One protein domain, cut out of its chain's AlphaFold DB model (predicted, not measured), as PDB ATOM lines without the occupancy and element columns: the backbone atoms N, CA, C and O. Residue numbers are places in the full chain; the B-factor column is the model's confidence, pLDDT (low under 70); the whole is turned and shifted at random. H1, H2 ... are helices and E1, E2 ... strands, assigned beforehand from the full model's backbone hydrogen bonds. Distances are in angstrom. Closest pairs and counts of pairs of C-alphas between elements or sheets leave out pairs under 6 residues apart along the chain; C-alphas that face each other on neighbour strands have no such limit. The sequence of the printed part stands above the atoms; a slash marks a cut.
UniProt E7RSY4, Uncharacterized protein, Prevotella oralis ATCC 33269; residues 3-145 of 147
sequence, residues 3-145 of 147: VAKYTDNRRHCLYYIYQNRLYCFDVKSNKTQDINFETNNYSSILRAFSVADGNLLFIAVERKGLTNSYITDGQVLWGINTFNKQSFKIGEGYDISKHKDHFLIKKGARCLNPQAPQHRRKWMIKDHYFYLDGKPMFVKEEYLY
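What this domain is: This is residues 3 to 145 of the 147 residues of an uncharacterized protein of Prevotella oralis ATCC 33269 (UniProt E7RSY4). Three small four-stranded antiparallel sheets stand one after another along the longest axis of the domain, face to face in turn like slabs in a row: E1 to E4 at one end, E5 to E8 in the middle and E9 to E12 at the other end. The first two slabs are only loosely face to face, the second and third more fully, and the short helix H1 packs beside E8 and E10. The printed part has 143 residues, with one named helix and twelve named strands in the order E1 E2 E3 E4 E5 E6 H1 E7 E8 E9 E10 E11 E12, and its class is mostly strand. The sheets run E1 E2 E3 E4, E5 E6 E7 E8 and E9 E10 E11 E12. The whole is only just compact, close to loose, with a radius of gyration of the C-alphas of 17.0 A, and elongated, spanning 57 by 29 by 18 A.

How they stand to each other: E1, residues 3 to 7, E2, residues 12 to 18, E3, residues 21 to 26, and E4, residues 31 to 34, form a meander, each strand the antiparallel neighbour of the one before. N 6 and O 13 of the hairpin E1 and E2 are 2.8 A apart, N 16 and O 23 of the hairpin E2 and E3 2.9 A, and N 24 and O 33 of the hairpin E3 and E4 2.8 A, each within hydrogen-bond range. E5, residues 44 to 50, E6, residues 56 to 62, E7, residues 75 to 81, and E8, residues 87 to 93, form the next sheet, which is strongly twisted. Within hydrogen-bond range there are N 49 and O 58 of E5 and E6, 2.8 A, N 59 and O 78 of E6 and E7, 2.9 A, and N 79 and O 88 of E7 and E8, 2.8 A. These two sheets are face to face, with 22 pairs of C-alphas within 10 A; the closest C-alphas of E1 and E5 are those of Val 3 and Ala 48, 6.5 A apart. E9, residues 95 to 98, E10, residues 102 to 111, E11, residues 123 to 131, and E12, residues 136 to 139, form a second meander. Here N 97 and O 104 of E9 and E10 are 2.9 A apart, N 105 and O 128 of E10 and E11 2.9 A, and N 129 and O 138 of E11 and E12 2.8 A, within hydrogen-bond range. This sheet is face to face with the sheet E5 E6 E7 E8, with 55 pairs of C-alphas within 10 A, and completes a stack of sheets, face to face in turn. The closest C-alphas of E8 and E10 are those of Gly 93 and Lys 107, 4.1 A apart. H1, residues 70 to 73, is on the sheet E9 E10 E11 E12 at a height over the sheet of 7.0 A, and only grazes the sheet E5 E6 E7 E8. H1 is too short for a pair of O i and N i+4, and its one pair of O i and N i+3 is not within range.

Where its parts are: E1 begins at C-alpha 3, (119.757, 97.947, 78.488). E2 is 19.4 A from first to last C-alpha, E6 20.0 A and E7 20.1 A. E10, the longest strand with 10 residues, measures 27.0 A and begins at C-alpha 102, (129.004, 101.514, 94.611); E11 measures 25.8 A. E12 ends at C-alpha 139, (128.662, 96.552, 105.894).

The domain as a whole: The C-alphas farthest apart, those of Asn 9 and Gln 115, are 58.0 A apart. The printed part has no cut. The link E10 to E11, 11 residues, is long. The mean pLDDT of the printed part is 93.7, and residue 40 is under 70.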
ATOM      1  N   VAL A   3     118.881  97.943  77.303       94.19
ATOM      2  CA  VAL A   3     119.757  97.947  78.488       94.19
ATOM      3  C   VAL A   3     121.176  98.350  78.109       94.19
ATOM      4  O   VAL A   3     121.752  99.244  78.720       94.19
ATOM      5  N   ALA A   4     121.741  97.699  77.093       94.50
ATOM      6  CA  ALA A   4     123.089  97.979  76.618       94.50
ATOM      7  C   ALA A   4     123.251  97.568  75.155       94.50
ATOM      8  O   ALA A   4     122.573  96.662  74.670       94.50
ATOM      9  N   LYS A   5     124.180  98.224  74.464       94.62
ATOM     10  CA  LYS A   5     124.572  97.914  73.090       94.62
ATOM     11  C   LYS A   5     126.084  97.768  73.045       94.62
ATOM     12  O   LYS A   5     126.797  98.644  73.524       94.62
ATOM     13  N   TYR A   6     126.549  96.692  72.429       94.50
ATOM     14  CA  TYR A   6     127.959  96.416  72.216       94.50
ATOM     15  C   TYR A   6     128.225  96.280  70.723       94.50
ATOM     16  O   TYR A   6     127.542  95.528  70.027       94.50
ATOM     17  N   THR A   7     129.202  97.035  70.231       92.00
ATOM     18  CA  THR A   7     129.634  97.028  68.825       92.00
ATOM     19  C   THR A   7     131.141  96.836  68.698       92.00
ATOM     20  O   THR A   7     131.728  97.230  67.694       92.00
ATOM     21  N   ASP A   8     131.777  96.275  69.724       89.19
ATOM     22  CA  ASP A   8     133.213  96.029  69.738       89.19
ATOM     23  C   ASP A   8     133.577  94.715  69.020       89.19
ATOM     24  O   ASP A   8     132.721  93.915  68.631       89.19
ATOM     25  N   ASN A   9     134.876  94.481  68.821       84.69
ATOM     26  CA  ASN A   9     135.362  93.322  68.065       84.69
ATOM     27  C   ASN A   9     134.956  91.978  68.695       84.69
ATOM     28  O   ASN A   9     134.794  90.988  67.975       84.69
ATOM     29  N   ARG A  10     134.772  91.937  70.022       86.62
ATOM     30  CA  ARG A  10     134.403  90.728  70.773       86.62
ATOM     31  C   ARG A  10     132.890  90.573  70.901       86.62
ATOM     32  O   ARG A  10     132.400  89.448  70.893       86.62
ATOM     33  N   ARG A  11     132.150  91.677  71.000       91.25
ATOM     34  CA  ARG A  11     130.705  91.715  71.240       91.25
ATOM     35  C   ARG A  11     130.024  92.576  70.186       91.25
ATOM     36  O   ARG A  11     130.228  93.785  70.122       91.25
ATOM     37  N   HIS A  12     129.149  91.952  69.408       94.25
ATOM     38  CA  HIS A  12     128.268  92.648  68.475       94.25
ATOM     39  C   HIS A  12     126.822  92.247  68.776       94.25
ATOM     40  O   HIS A  12     126.221  91.414  68.097       94.25
ATOM     41  N   CYS A  13     126.309  92.756  69.894       95.19
ATOM     42  CA  CYS A  13     125.037  92.339  70.471       95.19
ATOM     43  C   CYS A  13     124.349  93.486  71.215       95.19
ATOM     44  O   CYS A  13     124.960  94.502  71.555       95.19
ATOM     45  N   LEU A  14     123.057  93.319  71.485       95.44
ATOM     46  CA  LEU A  14     122.283  94.244  72.305       95.44
ATOM     47  C   LEU A  14     121.519  93.485  73.387       95.44
ATOM     48  O   LEU A  14     120.923  92.438  73.132       95.44
ATOM     49  N   TYR A  15     121.536  94.037  74.593       96.62
ATOM     50  CA  TYR A  15     120.777  93.546  75.732       96.62
ATOM     51  C   TYR A  15     119.523  94.388  75.895       96.62
ATOM     52  O   TYR A  15     119.588  95.620  75.876       96.62
ATOM     53  N   TYR A  16     118.381  93.741  76.076       96.38
ATOM     54  CA  TYR A  16     117.104  94.422  76.218       96.38
ATOM     55  C   TYR A  16     116.163  93.655  77.136       96.38
ATOM     56  O   TYR A  16     116.207  92.433  77.225       96.38
ATOM     57  N   ILE A  17     115.293  94.397  77.812       95.75
ATOM     58  CA  ILE A  17     114.225  93.839  78.633       95.75
ATOM     59  C   ILE A  17     112.922  93.854  77.842       95.75
ATOM     60  O   ILE A  17     112.519  94.901  77.314       95.75
ATOM     61  N   TYR A  18     112.264  92.701  77.801       95.06
ATOM     62  CA  TYR A  18     110.938  92.502  77.228       95.06
ATOM     63  C   TYR A  18     110.147  91.551  78.128       95.06
ATOM     64  O   TYR A  18     110.687  90.537  78.558       95.06
ATOM     65  N   GLN A  19     108.899  91.900  78.458       92.75
ATOM     66  CA  GLN A  19     108.026  91.096  79.332       92.75
ATOM     67  C   GLN A  19     108.723  90.605  80.621       92.75
ATOM     68  O   GLN A  19     108.682  89.425  80.950       92.75
ATOM     69  N   ASN A  20     109.395  91.518  81.339       91.75
ATOM     70  CA  ASN A  20     110.156  91.235  82.567       91.75
ATOM     71  C   ASN A  20     111.288  90.209  82.425       91.75
ATOM     72  O   ASN A  20     111.772  89.725  83.434       91.75
ATOM     73  N   ARG A  21     111.759  89.909  81.215       93.88
ATOM     74  CA  ARG A  21     112.912  89.031  80.981       93.88
ATOM     75  C   ARG A  21     114.025  89.803  80.298       93.88
ATOM     76  O   ARG A  21     113.760  90.737  79.535       93.88
ATOM     77  N   LEU A  22     115.267  89.425  80.584       95.44
ATOM     78  CA  LEU A  22     116.437  89.987  79.923       95.44
ATOM     79  C   LEU A  22     116.804  89.119  78.724       95.44
ATOM     80  O   LEU A  22     117.046  87.929  78.861       95.44
ATOM     81  N   TYR A  23     116.926  89.738  77.561       96.25
ATOM     82  CA  TYR A  23     117.348  89.087  76.333       96.25
ATOM     83  C   TYR A  23     118.655  89.682  75.827       96.25
ATOM     84  O   TYR A  23     118.929  90.869  76.011       96.25
ATOM     85  N   CYS A  24     119.436  88.857  75.139       96.75
ATOM     86  CA  CYS A  24     120.588  89.258  74.348       96.75
ATOM     87  C   CYS A  24     120.331  88.881  72.891       96.75
ATOM     88  O   CYS A  24     120.219  87.696  72.572       96.75
ATOM     89  N   PHE A  25     120.282  89.870  72.005       97.06
ATOM     90  CA  PHE A  25     120.282  89.644  70.564       97.06
ATOM     91  C   PHE A  25     121.705  89.769  70.025       97.06
ATOM     92  O   PHE A  25     122.332  90.824  70.136       97.06
ATOM     93  N   ASP A  26     122.221  88.674  69.481       94.75
ATOM     94  CA  ASP A  26     123.511  88.603  68.808       94.75
ATOM     95  C   ASP A  26     123.319  88.903  67.319       94.75
ATOM     96  O   ASP A  26     122.648  88.164  66.595       94.75
ATOM     97  N   VAL A  27     123.907  90.009  66.868       93.62
ATOM     98  CA  VAL A  27     123.700  90.541  65.517       93.62
ATOM     99  C   VAL A  27     124.431  89.694  64.475       93.62
ATOM    100  O   VAL A  27     123.933  89.530  63.365       93.62
ATOM    101  N   LYS A  28     125.596  89.124  64.817       91.25
ATOM    102  CA  LYS A  28     126.400  88.311  63.885       91.25
ATOM    103  C   LYS A  28     125.704  86.999  63.543       91.25
ATOM    104  O   LYS A  28     125.742  86.559  62.400       91.25
ATOM    105  N   SER A  29     125.084  86.374  64.538       93.06
ATOM    106  CA  SER A  29     124.358  85.113  64.376       93.06
ATOM    107  C   SER A  29     122.862  85.291  64.112       93.06
ATOM    108  O   SER A  29     122.189  84.300  63.829       93.06
ATOM    109  N   ASN A  30     122.348  86.524  64.192       94.50
ATOM    110  CA  ASN A  30     120.929  86.869  64.086       94.50
ATOM    111  C   ASN A  30     120.042  86.041  65.037       94.50
ATOM    112  O   ASN A  30     118.988  85.530  64.656       94.50
ATOM    113  N   LYS A  31     120.500  85.856  66.281       96.00
ATOM    114  CA  LYS A  31     119.824  85.028  67.289       96.00
ATOM    115  C   LYS A  31     119.552  85.811  68.561       96.00
ATOM    116  O   LYS A  31     120.428  86.490  69.091       96.00
ATOM    117  N   THR A  32     118.349  85.631  69.093       96.50
ATOM    118  CA  THR A  32     117.975  86.093  70.430       96.50
ATOM    119  C   THR A  32     118.117  84.956  71.426       96.50
ATOM    120  O   THR A  32     117.633  83.850  71.198       96.50
ATOM    121  N   GLN A  33     118.750  85.248  72.556       95.12
ATOM    122  CA  GLN A  33     118.860  84.351  73.693       95.12
ATOM    123  C   GLN A  33     118.241  85.000  74.927       95.12
ATOM    124  O   GLN A  33     118.491  86.173  75.207       95.12
ATOM    125  N   ASP A  34     117.470  84.223  75.679       94.25
ATOM    126  CA  ASP A  34     117.052  84.592  77.026       94.25
ATOM    127  C   ASP A  34     118.221  84.446  78.006       94.25
ATOM    128  O   ASP A  34     118.855  83.389  78.090       94.25
ATOM    129  N   ILE A  35     118.513  85.517  78.734       94.06
ATOM    130  CA  ILE A  35     119.517  85.528  79.785       94.06
ATOM    131  C   ILE A  35     118.825  85.139  81.085       94.06
ATOM    132  O   ILE A  35     118.352  85.982  81.846       94.06
ATOM    133  N   ASN A  36     118.787  83.834  81.344       89.12
ATOM    134  CA  ASN A  36     118.239  83.298  82.580       89.12
ATOM    135  C   ASN A  36     119.216  83.535  83.744       89.12
ATOM    136  O   ASN A  36     120.054  82.689  84.047       89.12
ATOM    137  N   PHE A  37     119.129  84.714  84.364       89.44
ATOM    138  CA  PHE A  37     119.951  85.067  85.523       89.44
ATOM    139  C   PHE A  37     119.345  84.597  86.852       89.44
ATOM    140  O   PHE A  37     120.076  84.475  87.828       89.44
ATOM    141  N   GLU A  38     118.046  84.298  86.887       81.69
ATOM    142  CA  GLU A  38     117.351  83.760  88.054       81.69
ATOM    143  C   GLU A  38     116.185  82.872  87.614       81.69
ATOM    144  O   GLU A  38     115.217  83.339  87.010       81.69
ATOM    145  N   THR A  39     116.254  81.583  87.947       72.12
ATOM    146  CA  THR A  39     115.225  80.617  87.558       72.12
ATOM    147  C   THR A  39     113.967  80.805  88.417       72.12
ATOM    148  O   THR A  39     113.942  80.406  89.578       72.12
ATOM    149  N   ASN A  40     112.919  81.399  87.831       63.69
ATOM    150  CA  ASN A  40     111.529  81.473  88.326       63.69
ATOM    151  C   ASN A  40     111.287  82.108  89.710       63.69
ATOM    152  O   ASN A  40     110.213  81.929  90.279       63.69
ATOM    153  N   ASN A  41     112.234  82.881  90.242       80.25
ATOM    154  CA  ASN A  41     112.155  83.391  91.616       80.25
ATOM    155  C   ASN A  41     111.942  84.905  91.740       80.25
ATOM    156  O   ASN A  41     112.087  85.437  92.843       80.25
ATOM    157  N   TYR A  42     111.539  85.586  90.663       93.06
ATOM    158  CA  TYR A  42     111.184  87.005  90.697       93.06
ATOM    159  C   TYR A  42     109.880  87.313  89.946       93.06
ATOM    160  O   TYR A  42     109.474  86.614  89.021       93.06
ATOM    161  N   SER A  43     109.223  88.382  90.381       92.31
ATOM    162  CA  SER A  43     107.943  88.890  89.874       92.31
ATOM    163  C   SER A  43     108.111  89.948  88.777       92.31
ATOM    164  O   SER A  43     107.332  89.989  87.825       92.31
ATOM    165  N   SER A  44     109.133  90.801  88.883       94.50
ATOM    166  CA  SER A  44     109.408  91.871  87.921       94.50
ATOM    167  C   SER A  44     110.891  92.262  87.913       94.50
ATOM    168  O   SER A  44     111.603  92.058  88.900       94.50
ATOM    169  N   ILE A  45     111.366  92.835  86.800       95.69
ATOM    170  CA  ILE A  45     112.658  93.534  86.772       95.69
ATOM    171  C   ILE A  45     112.413  94.986  87.186       95.69
ATOM    172  O   ILE A  45     111.677  95.704  86.513       95.69
ATOM    173  N   LEU A  46     113.063  95.425  88.263       95.38
ATOM    174  CA  LEU A  46     112.925  96.779  88.798       95.38
ATOM    175  C   LEU A  46     113.799  97.771  88.039       95.38
ATOM    176  O   LEU A  46     113.346  98.844  87.644       95.38
ATOM    177  N   ARG A  47     115.082  97.433  87.883       95.12
ATOM    178  CA  ARG A  47     116.084  98.301  87.262       95.12
ATOM    179  C   ARG A  47     117.161  97.476  86.579       95.12
ATOM    180  O   ARG A  47     117.482  96.368  87.002       95.12
ATOM    181  N   ALA A  48     117.756  98.074  85.557       95.31
ATOM    182  CA  ALA A  48     118.979  97.597  84.941       95.31
ATOM    183  C   ALA A  48     120.043  98.688  85.043       95.31
ATOM    184  O   ALA A  48     119.742  99.873  84.876       95.31
ATOM    185  N   PHE A  49     121.283  98.293  85.304       93.69
ATOM    186  CA  PHE A  49     122.412  99.201  85.399       93.69
ATOM    187  C   PHE A  49     123.553  98.710  84.517       93.69
ATOM    188  O   PHE A  49     123.927  97.539  84.553       93.69
ATOM    189  N   SER A  50     124.146  99.634  83.772       88.31
ATOM    190  CA  SER A  50     125.449  99.452  83.145       88.31
ATOM    191  C   SER A  50     126.531 100.155  83.966       88.31
ATOM    192  O   SER A  50     126.269 101.106  84.721       88.31
ATOM    193  N   VAL A  51     127.757  99.659  83.843       86.44
ATOM    194  CA  VAL A  51     128.970 100.261  84.412       86.44
ATOM    195  C   VAL A  51     129.903 100.700  83.288       86.44
ATOM    196  O   VAL A  51     129.757 100.257  82.151       86.44
ATOM    197  N   ALA A  52     130.819 101.621  83.593       83.81
ATOM    198  CA  ALA A  52     131.593 102.344  82.583       83.81
ATOM    199  C   ALA A  52     132.491 101.441  81.722       83.81
ATOM    200  O   ALA A  52     132.641 101.702  80.532       83.81
ATOM    201  N   ASP A  53     133.048 100.370  82.292       84.06
ATOM    202  CA  ASP A  53     133.865  99.408  81.540       84.06
ATOM    203  C   ASP A  53     133.026  98.518  80.598       84.06
ATOM    204  O   ASP A  53     133.557  97.855  79.707       84.06
ATOM    205  N   GLY A  54     131.703  98.509  80.787       86.44
ATOM    206  CA  GLY A  54     130.748  97.713  80.036       86.44
ATOM    207  C   GLY A  54     130.928  96.204  80.190       86.44
ATOM    208  O   GLY A  54     130.286  95.468  79.445       86.44
ATOM    209  N   ASN A  55     131.783  95.717  81.092       92.31
ATOM    210  CA  ASN A  55     132.083  94.290  81.240       92.31
ATOM    211  C   ASN A  55     130.950  93.548  81.951       92.31
ATOM    212  O   ASN A  55     130.669  92.386  81.638       92.31
ATOM    213  N   LEU A  56     130.274  94.246  82.860       94.75
ATOM    214  CA  LEU A  56     129.148  93.740  83.624       94.75
ATOM    215  C   LEU A  56     127.870  94.523  83.316       94.75
ATOM    216  O   LEU A  56     127.881  95.736  83.093       94.75
ATOM    217  N   LEU A  57     126.753  93.808  83.363       95.44
ATOM    218  CA  LEU A  57     125.418  94.370  83.512       95.44
ATOM    219  C   LEU A  57     124.863  93.948  84.859       95.44
ATOM    220  O   LEU A  57     125.123  92.840  85.320       95.44
ATOM    221  N   PHE A  58     124.072  94.818  85.467       96.56
ATOM    222  CA  PHE A  58     123.441  94.543  86.746       96.56
ATOM    223  C   PHE A  58     121.934  94.646  86.612       96.56
ATOM    224  O   PHE A  58     121.430  95.603  86.028       96.56
ATOM    225  N   ILE A  59     121.218  93.678  87.168       96.75
ATOM    226  CA  ILE A  59     119.759  93.625  87.135       96.75
ATOM    227  C   ILE A  59     119.256  93.528  88.569       96.75
ATOM    228  O   ILE A  59     119.614  92.601  89.292       96.75
ATOM    229  N   ALA A  60     118.437  94.493  88.975       97.00
ATOM    230  CA  ALA A  60     117.684  94.424  90.217       97.00
ATOM    231  C   ALA A  60     116.280  93.892  89.922       97.00
ATOM    232  O   ALA A  60     115.593  94.415  89.040       97.00
ATOM    233  N   VAL A  61     115.849  92.885  90.674       97.00
ATOM    234  CA  VAL A  61     114.533  92.254  90.525       97.00
ATOM    235  C   VAL A  61     113.724  92.302  91.810       97.00
ATOM    236  O   VAL A  61     114.281  92.388  92.902       97.00
ATOM    237  N   GLU A  62     112.404  92.235  91.666       96.00
ATOM    238  CA  GLU A  62     111.439  92.206  92.761       96.00
ATOM    239  C   GLU A  62     110.940  90.782  93.010       96.00
ATOM    240  O   GLU A  62     110.494  90.102  92.089       96.00
ATOM    241  N   ARG A  63     110.910  90.351  94.270       94.50
ATOM    242  CA  ARG A  63     110.387  89.050  94.723       94.50
ATOM    243  C   ARG A  63     109.065  89.192  95.484       94.50
ATOM    244  O   ARG A  63     108.748  88.397  96.365       94.50
ATOM    245  N   LYS A  64     108.280  90.228  95.178       91.00
ATOM    246  CA  LYS A  64     106.989  90.492  95.823       91.00
ATOM    247  C   LYS A  64     106.046  89.304  95.629       91.00
ATOM    248  O   LYS A  64     105.862  88.823  94.518       91.00
ATOM    249  N   GLY A  65     105.470  88.824  96.731       88.56
ATOM    250  CA  GLY A  65     104.630  87.619  96.744       88.56
ATOM    251  C   GLY A  65     105.397  86.292  96.670       88.56
ATOM    252  O   GLY A  65     104.768  85.245  96.742       88.56
ATOM    253  N   LEU A  66     106.733  86.322  96.567       89.38
ATOM    254  CA  LEU A  66     107.605  85.139  96.481       89.38
ATOM    255  C   LEU A  66     108.534  84.984  97.699       89.38
ATOM    256  O   LEU A  66     109.342  84.058  97.749       89.38
ATOM    257  N   THR A  67     108.442  85.890  98.675       87.88
ATOM    258  CA  THR A  67     109.178  85.834  99.947       87.88
ATOM    259  C   THR A  67     108.228  85.898 101.144       87.88
ATOM    260  O   THR A  67     107.213  86.598 101.119       87.88
ATOM    261  N   ASN A  68     108.610  85.223 102.230       86.31
ATOM    262  CA  ASN A  68     107.971  85.324 103.543       86.31
ATOM    263  C   ASN A  68     108.182  86.698 104.207       86.31
ATOM    264  O   ASN A  68     107.404  87.106 105.071       86.31
ATOM    265  N   SER A  69     109.258  87.407 103.856       89.94
ATOM    266  CA  SER A  69     109.682  88.639 104.514       89.94
ATOM    267  C   SER A  69     110.346  89.586 103.516       89.94
ATOM    268  O   SER A  69     111.551  89.568 103.297       89.94
ATOM    269  N   TYR A  70     109.559  90.499 102.947       92.94
ATOM    270  CA  TYR A  70     110.067  91.456 101.958       92.94
ATOM    271  C   TYR A  70     111.273  92.273 102.457       92.94
ATOM    272  O   TYR A  70     112.179  92.573 101.688       92.94
ATOM    273  N   ILE A  71     111.331  92.580 103.758       94.44
ATOM    274  CA  ILE A  71     112.429  93.359 104.344       94.44
ATOM    275  C   ILE A  71     113.787  92.631 104.303       94.44
ATOM    276  O   ILE A  71     114.831  93.267 104.405       94.44
ATOM    277  N   THR A  72     113.800  91.302 104.161       93.75
ATOM    278  CA  THR A  72     115.027  90.489 104.155       93.75
ATOM    279  C   THR A  72     115.498  90.124 102.749       93.75
ATOM    280  O   THR A  72     116.701  90.090 102.511       93.75
ATOM    281  N   ASP A  73     114.578  89.843 101.831       94.06
ATOM    282  CA  ASP A  73     114.884  89.253 100.517       94.06
ATOM    283  C   ASP A  73     113.828  89.601  99.446       94.06
ATOM    284  O   ASP A  73     113.630  88.861  98.480       94.06
ATOM    285  N   GLY A  74     113.140  90.734  99.613       95.69
ATOM    286  CA  GLY A  74     112.135  91.249  98.681       95.69
ATOM    287  C   GLY A  74     112.690  91.741  97.345       95.69
ATOM    288  O   GLY A  74     111.944  91.818  96.373       95.69
ATOM    289  N   GLN A  75     113.982  92.041  97.274       97.00
ATOM    290  CA  GLN A  75     114.696  92.421  96.063       97.00
ATOM    291  C   GLN A  75     116.042  91.705  95.986       97.00
ATOM    292  O   GLN A  75     116.659  91.423  97.015       97.00
ATOM    293  N   VAL A  76     116.521  91.448  94.769       96.88
ATOM    294  CA  VAL A  76     117.819  90.800  94.520       96.88
ATOM    295  C   VAL A  76     118.581  91.560  93.443       96.88
ATOM    296  O   VAL A  76     117.996  91.960  92.438       96.88
ATOM    297  N   LEU A  77     119.885  91.751  93.652       97.69
ATOM    298  CA  LEU A  77     120.804  92.285  92.650       97.69
ATOM    299  C   LEU A  77     121.612  91.142  92.033       97.69
ATOM    300  O   LEU A  77     122.330  90.422  92.735       97.69
ATOM    301  N   TRP A  78     121.539  91.028  90.713       97.50
ATOM    302  CA  TRP A  78     122.316  90.097  89.905       97.50
ATOM    303  C   TRP A  78     123.360  90.844  89.084       97.50
ATOM    304  O   TRP A  78     123.062  91.894  88.515       97.50
ATOM    305  N   GLY A  79     124.565  90.289  89.002       96.50
ATOM    306  CA  GLY A  79     125.590  90.664  88.033       96.50
ATOM    307  C   GLY A  79     125.589  89.693  86.857       96.50
ATOM    308  O   GLY A  79     125.348  88.499  87.033       96.50
ATOM    309  N   ILE A  80     125.840  90.199  85.653       96.56
ATOM    310  CA  ILE A  80     125.870  89.435  84.405       96.56
ATOM    311  C   ILE A  80     127.133  89.819  83.649       96.56
ATOM    312  O   ILE A  80     127.317  90.976  83.270       96.56
ATOM    313  N   ASN A  81     127.996  88.840  83.400       94.75
ATOM    314  CA  ASN A  81     129.171  89.029  82.569       94.75
ATOM    315  C   ASN A  81     128.770  89.086  81.093       94.75
ATOM    316  O   ASN A  81     128.180  88.163  80.544       94.75
ATOM    317  N   THR A  82     129.103  90.186  80.433       94.19
ATOM    318  CA  THR A  82     128.629  90.477  79.070       94.19
ATOM    319  C   THR A  82     129.362  89.703  77.979       94.19
ATOM    320  O   THR A  82     128.867  89.643  76.853       94.19
ATOM    321  N   PHE A  83     130.520  89.111  78.293       92.69
ATOM    322  CA  PHE A  83     131.301  88.302  77.357       92.69
ATOM    323  C   PHE A  83     130.813  86.860  77.307       92.69
ATOM    324  O   PHE A  83     130.672  86.299  76.225       92.69
ATOM    325  N   ASN A  84     130.561  86.258  78.471       92.38
ATOM    326  CA  ASN A  84     130.220  84.837  78.578       92.38
ATOM    327  C   ASN A  84     128.785  84.581  79.073       92.38
ATOM    328  O   ASN A  84     128.373  83.428  79.152       92.38
ATOM    329  N   LYS A  85     128.029  85.645  79.376       92.75
ATOM    330  CA  LYS A  85     126.629  85.627  79.833       92.75
ATOM    331  C   LYS A  85     126.412  84.932  81.179       92.75
ATOM    332  O   LYS A  85     125.269  84.688  81.552       92.75
ATOM    333  N   GLN A  86     127.479  84.629  81.919       94.00
ATOM    334  CA  GLN A  86     127.367  84.050  83.254       94.00
ATOM    335  C   GLN A  86     126.777  85.075  84.218       94.00
ATOM    336  O   GLN A  86     127.228  86.223  84.272       94.00
ATOM    337  N   SER A  87     125.779  84.647  84.985       95.06
ATOM    338  CA  SER A  87     125.162  85.433  86.044       95.06
ATOM    339  C   SER A  87     125.674  85.011  87.418       95.06
ATOM    340  O   SER A  87     126.047  83.860  87.644       95.06
ATOM    341  N   PHE A  88     125.670  85.950  88.357       95.12
ATOM    342  CA  PHE A  88     125.974  85.695  89.760       95.12
ATOM    343  C   PHE A  88     125.166  86.631  90.655       95.12
ATOM    344  O   PHE A  88     124.919  87.792  90.318       95.12
ATOM    345  N   LYS A  89     124.735  86.120  91.807       95.62
ATOM    346  CA  LYS A  89     124.000  86.907  92.796       95.62
ATOM    347  C   LYS A  89     124.983  87.771  93.577       95.62
ATOM    348  O   LYS A  89     125.974  87.257  94.084       95.62
ATOM    349  N   ILE A  90     124.688  89.061  93.697       96.81
ATOM    350  CA  ILE A  90     125.510  90.010  94.466       96.81
ATOM    351  C   ILE A  90     124.972  90.133  95.885       96.81
ATOM    352  O   ILE A  90     125.710  90.028  96.858       96.81
ATOM    353  N   GLY A  91     123.660  90.311  96.008       96.31
ATOM    354  CA  GLY A  91     123.012  90.434  97.301       96.31
ATOM    355  C   GLY A  91     121.506  90.560  97.177       96.31
ATOM    356  O   GLY A  91     120.946  90.575  96.082       96.31
ATOM    357  N   GLU A  92     120.849  90.624  98.324       96.62
ATOM    358  CA  GLU A  92     119.397  90.725  98.438       96.62
ATOM    359  C   GLU A  92     119.025  91.586  99.642       96.62
ATOM    360  O   GLU A  92     119.802  91.703 100.593       96.62
ATOM    361  N   GLY A  93     117.837  92.165  99.601       96.94
ATOM    362  CA  GLY A  93     117.337  93.060 100.630       96.94
ATOM    363  C   GLY A  93     115.952  93.561 100.264       96.94
ATOM    364  O   GLY A  93     115.197  92.851  99.609       96.94
ATOM    365  N   TYR A  94     115.617  94.780 100.663       96.12
ATOM    366  CA  TYR A  94     114.320  95.395 100.359       96.12
ATOM    367  C   TYR A  94     114.419  96.696  99.566       96.12
ATOM    368  O   TYR A  94     113.412  97.163  99.037       96.12
ATOM    369  N   ASP A  95     115.620  97.264  99.497       97.12
ATOM    370  CA  ASP A  95     115.941  98.479  98.760       97.12
ATOM    371  C   ASP A  95     117.332  98.320  98.142       97.12
ATOM    372  O   ASP A  95     118.307  98.045  98.850       97.12
ATOM    373  N   ILE A  96     117.406  98.454  96.819       98.06
ATOM    374  CA  ILE A  96     118.633  98.353  96.028       98.06
ATOM    375  C   ILE A  96     118.805  99.645  95.241       98.06
ATOM    376  O   ILE A  96     117.971 100.013  94.409       98.06
ATOM    377  N   SER A  97     119.937 100.307  95.450       96.69
ATOM    378  CA  SER A  97     120.271 101.558  94.777       96.69
ATOM    379  C   SER A  97     121.698 101.544  94.238       96.69
ATOM    380  O   SER A  97     122.589 100.876  94.766       96.69
ATOM    381  N   LYS A  98     121.904 102.270  93.135       96.00
ATOM    382  CA  LYS A  98     123.217 102.488  92.528       96.00
ATOM    383  C   LYS A  98     123.663 103.918  92.808       96.00
ATOM    384  O   LYS A  98     122.956 104.863  92.464       96.00
ATOM    385  N   HIS A  99     124.863 104.051  93.354       94.88
ATOM    386  CA  HIS A  99     125.589 105.303  93.511       94.88
ATOM    387  C   HIS A  99     126.716 105.395  92.470       94.88
ATOM    388  O   HIS A  99     126.877 104.520  91.615       94.88
ATOM    389  N   LYS A 100     127.476 106.496  92.494       92.31
ATOM    390  CA  LYS A 100     128.526 106.773  91.502       92.31
ATOM    391  C   LYS A 100     129.573 105.653  91.424       92.31
ATOM    392  O   LYS A 100     130.031 105.334  90.335       92.31
ATOM    393  N   ASP A 101     129.932 105.086  92.566       94.00
ATOM    394  CA  ASP A 101     131.073 104.192  92.775       94.00
ATOM    395  C   ASP A 101     130.705 102.870  93.471       94.00
ATOM    396  O   ASP A 101     131.551 101.984  93.594       94.00
ATOM    397  N   HIS A 102     129.449 102.702  93.888       96.25
ATOM    398  CA  HIS A 102     129.004 101.514  94.611       96.25
ATOM    399  C   HIS A 102     127.514 101.214  94.420       96.25
ATOM    400  O   HIS A 102     126.724 102.064  94.003       96.25
ATOM    401  N   PHE A 103     127.125  99.995  94.775       97.88
ATOM    402  CA  PHE A 103     125.746  99.619  95.052       97.88
ATOM    403  C   PHE A 103     125.501  99.605  96.557       97.88
ATOM    404  O   PHE A 103     126.374  99.202  97.327       97.88
ATOM    405  N   LEU A 104     124.298 100.003  96.956       98.25
ATOM    406  CA  LEU A 104     123.796  99.890  98.318       98.25
ATOM    407  C   LEU A 104     122.587  98.955  98.321       98.25
ATOM    408  O   LEU A 104     121.616  99.180  97.596       98.25
ATOM    409  N   ILE A 105     122.647  97.927  99.166       98.44
ATOM    410  CA  ILE A 105     121.541  97.015  99.447       98.44
ATOM    411  C   ILE A 105     121.186  97.137 100.928       98.44
ATOM    412  O   ILE A 105     122.001  96.811 101.792       98.44
ATOM    413  N   LYS A 106     119.964  97.578 101.229       98.25
ATOM    414  CA  LYS A 106     119.450  97.595 102.604       98.25
ATOM    415  C   LYS A 106     118.725  96.293 102.897       98.25
ATOM    416  O   LYS A 106     117.856  95.880 102.125       98.25
ATOM    417  N   LYS A 107     119.062  95.653 104.015       97.62
ATOM    418  CA  LYS A 107     118.542  94.332 104.388       97.62
ATOM    419  C   LYS A 107     118.147  94.278 105.859       97.62
ATOM    420  O   LYS A 107     118.903  94.705 106.726       97.62
ATOM    421  N   GLY A 108     116.986  93.696 106.151       96.44
ATOM    422  CA  GLY A 108     116.602  93.322 107.509       96.44
ATOM    423  C   GLY A 108     117.576  92.299 108.093       96.44
ATOM    424  O   GLY A 108     117.733  91.208 107.555       96.44
ATOM    425  N   ALA A 109     118.225  92.648 109.199       95.81
ATOM    426  CA  ALA A 109     119.167  91.785 109.905       95.81
ATOM    427  C   ALA A 109     118.475  90.966 111.000       95.81
ATOM    428  O   ALA A 109     118.711  89.767 111.132       95.81
ATOM    429  N   ARG A 110     117.592  91.606 111.779       95.00
ATOM    430  CA  ARG A 110     116.918  90.964 112.915       95.00
ATOM    431  C   ARG A 110     115.552  91.577 113.192       95.00
ATOM    432  O   ARG A 110     115.418  92.796 113.250       95.00
ATOM    433  N   CYS A 111     114.551  90.731 113.429       94.88
ATOM    434  CA  CYS A 111     113.244  91.158 113.925       94.88
ATOM    435  C   CYS A 111     113.286  91.265 115.456       94.88
ATOM    436  O   CYS A 111     113.647  90.304 116.134       94.88
ATOM    437  N   LEU A 112     112.920  92.422 116.005       95.81
ATOM    438  CA  LEU A 112     112.948  92.681 117.449       95.81
ATOM    439  C   LEU A 112     111.746  92.075 118.187       95.81
ATOM    440  O   LEU A 112     111.813  91.834 119.387       95.81
ATOM    441  N   ASN A 113     110.642  91.839 117.481       95.31
ATOM    442  CA  ASN A 113     109.387  91.319 118.024       95.31
ATOM    443  C   ASN A 113     108.764  90.287 117.058       95.31
ATOM    444  O   ASN A 113     107.702  90.532 116.482       95.31
ATOM    445  N   PRO A 114     109.398  89.116 116.864       92.94
ATOM    446  CA  PRO A 114     108.997  88.145 115.838       92.94
ATOM    447  C   PRO A 114     107.565  87.609 115.994       92.94
ATOM    448  O   PRO A 114     106.933  87.269 114.991       92.94
ATOM    449  N   GLN A 115     107.037  87.598 117.223       95.00
ATOM    450  CA  GLN A 115     105.672  87.156 117.536       95.00
ATOM    451  C   GLN A 115     104.587  88.177 117.159       95.00
ATOM    452  O   GLN A 115     103.404  87.849 117.153       95.00
ATOM    453  N   ALA A 116     104.955  89.421 116.841       93.25
ATOM    454  CA  ALA A 116     103.986  90.413 116.397       93.25
ATOM    455  C   ALA A 116     103.498  90.119 114.961       93.25
ATOM    456  O   ALA A 116     104.270  89.594 114.144       93.25
ATOM    457  N   PRO A 117     102.257  90.523 114.609       90.88
ATOM    458  CA  PRO A 117     101.781  90.505 113.228       90.88
ATOM    459  C   PRO A 117     102.748  91.232 112.289       90.88
ATOM    460  O   PRO A 117     103.355  92.226 112.687       90.88
ATOM    461  N   GLN A 118     102.864  90.785 111.033       86.00
ATOM    462  CA  GLN A 118     103.891  91.257 110.091       86.00
ATOM    463  C   GLN A 118     103.960  92.788 109.962       86.00
ATOM    464  O   GLN A 118     105.049  93.351 110.019       86.00
ATOM    465  N   HIS A 119     102.812  93.466 109.884       86.44
ATOM    466  CA  HIS A 119     102.720  94.928 109.779       86.44
ATOM    467  C   HIS A 119     103.145  95.690 111.054       86.44
ATOM    468  O   HIS A 119     103.299  96.905 111.016       86.44
ATOM    469  N   ARG A 120     103.326  94.998 112.188       89.88
ATOM    470  CA  ARG A 120     103.798  95.559 113.473       89.88
ATOM    471  C   ARG A 120     105.210  95.103 113.839       89.88
ATOM    472  O   ARG A 120     105.696  95.420 114.930       89.88
ATOM    473  N   ARG A 121     105.858  94.317 112.976       91.94
ATOM    474  CA  ARG A 121     107.225  93.855 113.216       91.94
ATOM    475  C   ARG A 121     108.195  95.023 113.090       91.94
ATOM    476  O   ARG A 121     108.173  95.772 112.121       91.94
ATOM    477  N   LYS A 122     109.058  95.152 114.089       94.88
ATOM    478  CA  LYS A 122     110.158  96.105 114.172       94.88
ATOM    479  C   LYS A 122     111.436  95.383 113.782       94.88
ATOM    480  O   LYS A 122     111.689  94.273 114.253       94.88
ATOM    481  N   TRP A 123     112.246  96.026 112.955       96.12
ATOM    482  CA  TRP A 123     113.432  95.415 112.370       96.12
ATOM    483  C   TRP A 123     114.677  96.242 112.643       96.12
ATOM    484  O   TRP A 123     114.624  97.467 112.649       96.12
ATOM    485  N   MET A 124     115.795  95.553 112.837       97.62
ATOM    486  CA  MET A 124     117.128  96.109 112.647       97.62
ATOM    487  C   MET A 124     117.532  95.906 111.189       97.62
ATOM    488  O   MET A 124     117.298  94.826 110.641       97.62
ATOM    489  N   ILE A 125     118.130  96.920 110.574       97.62
ATOM    490  CA  ILE A 125     118.597  96.927 109.185       97.62
ATOM    491  C   ILE A 125     120.117  97.011 109.150       97.62
ATOM    492  O   ILE A 125     120.713  97.669 110.000       97.62
ATOM    493  N   LYS A 126     120.719  96.390 108.135       97.69
ATOM    494  CA  LYS A 126     122.097  96.632 107.709       97.69
ATOM    495  C   LYS A 126     122.125  97.207 106.303       97.69
ATOM    496  O   LYS A 126     121.372  96.776 105.427       97.69
ATOM    497  N   ASP A 127     123.055  98.129 106.104       98.19
ATOM    498  CA  ASP A 127     123.407  98.655 104.792       98.19
ATOM    499  C   ASP A 127     124.623  97.877 104.281       98.19
ATOM    500  O   ASP A 127     125.690  97.904 104.900       98.19
ATOM    501  N   HIS A 128     124.458  97.168 103.167       98.38
ATOM    502  CA  HIS A 128     125.513  96.409 102.506       98.38
ATOM    503  C   HIS A 128     125.987  97.162 101.265       98.38
ATOM    504  O   HIS A 128     125.208  97.414 100.345       98.38
ATOM    505  N   TYR A 129     127.271  97.495 101.241       98.38
ATOM    506  CA  TYR A 129     127.915  98.230 100.165       98.38
ATOM    507  C   TYR A 129     128.718  97.268  99.296       98.38
ATOM    508  O   TYR A 129     129.468  96.432  99.808       98.38
ATOM    509  N   PHE A 130     128.593  97.415  97.981       98.06
ATOM    510  CA  PHE A 130     129.313  96.618  96.993       98.06
ATOM    511  C   PHE A 130     129.973  97.527  95.966       98.06
ATOM    512  O   PHE A 130     129.391  98.527  95.552       98.06
ATOM    513  N   TYR A 131     131.161  97.160  95.507       96.62
ATOM    514  CA  TYR A 131     131.794  97.814  94.368       96.62
ATOM    515  C   TYR A 131     130.986  97.592  93.078       96.62
ATOM    516  O   TYR A 131     130.154  96.688  92.976       96.62
ATOM    517  N   LEU A 132     131.274  98.394  92.048       94.94
ATOM    518  CA  LEU A 132     130.682  98.252  90.710       94.94
ATOM    519  C   LEU A 132     131.162  97.011  89.932       94.94
ATOM    520  O   LEU A 132     130.766  96.835  88.783       94.94
ATOM    521  N   ASP A 133     131.979  96.150  90.542       94.19
ATOM    522  CA  ASP A 133     132.289  94.799  90.057       94.19
ATOM    523  C   ASP A 133     131.484  93.702  90.788       94.19
ATOM    524  O   ASP A 133     131.630  92.515  90.498       94.19
ATOM    525  N   GLY A 134     130.614  94.095  91.727       93.38
ATOM    526  CA  GLY A 134     129.792  93.205  92.542       93.38
ATOM    527  C   GLY A 134     130.484  92.658  93.791       93.38
ATOM    528  O   GLY A 134     129.845  91.928  94.549       93.38
ATOM    529  N   LYS A 135     131.755  92.994  94.053       95.69
ATOM    530  CA  LYS A 135     132.438  92.538  95.271       95.69
ATOM    531  C   LYS A 135     131.954  93.297  96.509       95.69
ATOM    532  O   LYS A 135     131.694  94.499  96.419       95.69
ATOM    533  N   PRO A 136     131.881  92.640  97.680       97.06
ATOM    534  CA  PRO A 136     131.602  93.320  98.939       97.06
ATOM    535  C   PRO A 136     132.640  94.413  99.223       97.06
ATOM    536  O   PRO A 136     133.839  94.194  99.062       97.06
ATOM    537  N   MET A 137     132.169  95.576  99.661       96.75
ATOM    538  CA  MET A 137     133.004  96.705 100.074       96.75
ATOM    539  C   MET A 137     132.980  96.857 101.594       96.75
ATOM    540  O   MET A 137     134.021  96.826 102.243       96.75
ATOM    541  N   PHE A 138     131.787  97.035 102.155       96.31
ATOM    542  CA  PHE A 138     131.592  97.362 103.564       96.31
ATOM    543  C   PHE A 138     130.171  96.996 104.000       96.31
ATOM    544  O   PHE A 138     129.247  96.977 103.187       96.31
ATOM    545  N   VAL A 139     129.985  96.727 105.290       96.75
ATOM    546  CA  VAL A 139     128.662  96.552 105.894       96.75
ATOM    547  C   VAL A 139     128.565  97.480 107.091       96.75
ATOM    548  O   VAL A 139     129.387  97.405 108.001       96.75
ATOM    549  N   LYS A 140     127.563  98.357 107.083       96.19
ATOM    550  CA  LYS A 140     127.310  99.283 108.187       96.19
ATOM    551  C   LYS A 140     126.702  98.554 109.383       96.19
ATOM    552  O   LYS A 140     125.963  97.582 109.218       96.19
ATOM    553  N   GLU A 141     126.969  99.089 110.570       96.31
ATOM    554  CA  GLU A 141     126.334  98.666 111.816       96.31
ATOM    555  C   GLU A 141     124.804  98.703 111.754       96.31
ATOM    556  O   GLU A 141     124.198  99.496 111.023       96.31
ATOM    557  N   GLU A 142     124.186  97.834 112.555       96.69
ATOM    558  CA  GLU A 142     122.733  97.709 112.617       96.69
ATOM    559  C   GLU A 142     122.073  98.993 113.120       96.69
ATOM    560  O   GLU A 142     122.471  99.568 114.132       96.69
ATOM    561  N   TYR A 143     120.983  99.395 112.471       96.62
ATOM    562  CA  TYR A 143     120.144 100.494 112.939       96.62
ATOM    563  C   TYR A 143     118.664 100.127 112.883       96.62
ATOM    564  O   TYR A 143     118.237  99.272 112.108       96.62
ATOM    565  N   LEU A 144     117.865 100.760 113.743       96.31
ATOM    566  CA  LEU A 144     116.426 100.522 113.782       96.31
ATOM    567  C   LEU A 144     115.783 100.990 112.470       96.31
ATOM    568  O   LEU A 144     115.956 102.145 112.077       96.31
ATOM    569  N   TYR A 145     115.003 100.115 111.836       92.50
ATOM    570  CA  TYR A 145     114.198 100.453 110.671       92.50
ATOM    571  C   TYR A 145     113.202 101.556 111.026       92.50
ATOM    572  O   TYR A 145     112.393 101.406 111.947       92.50
TER     573      TYR A 145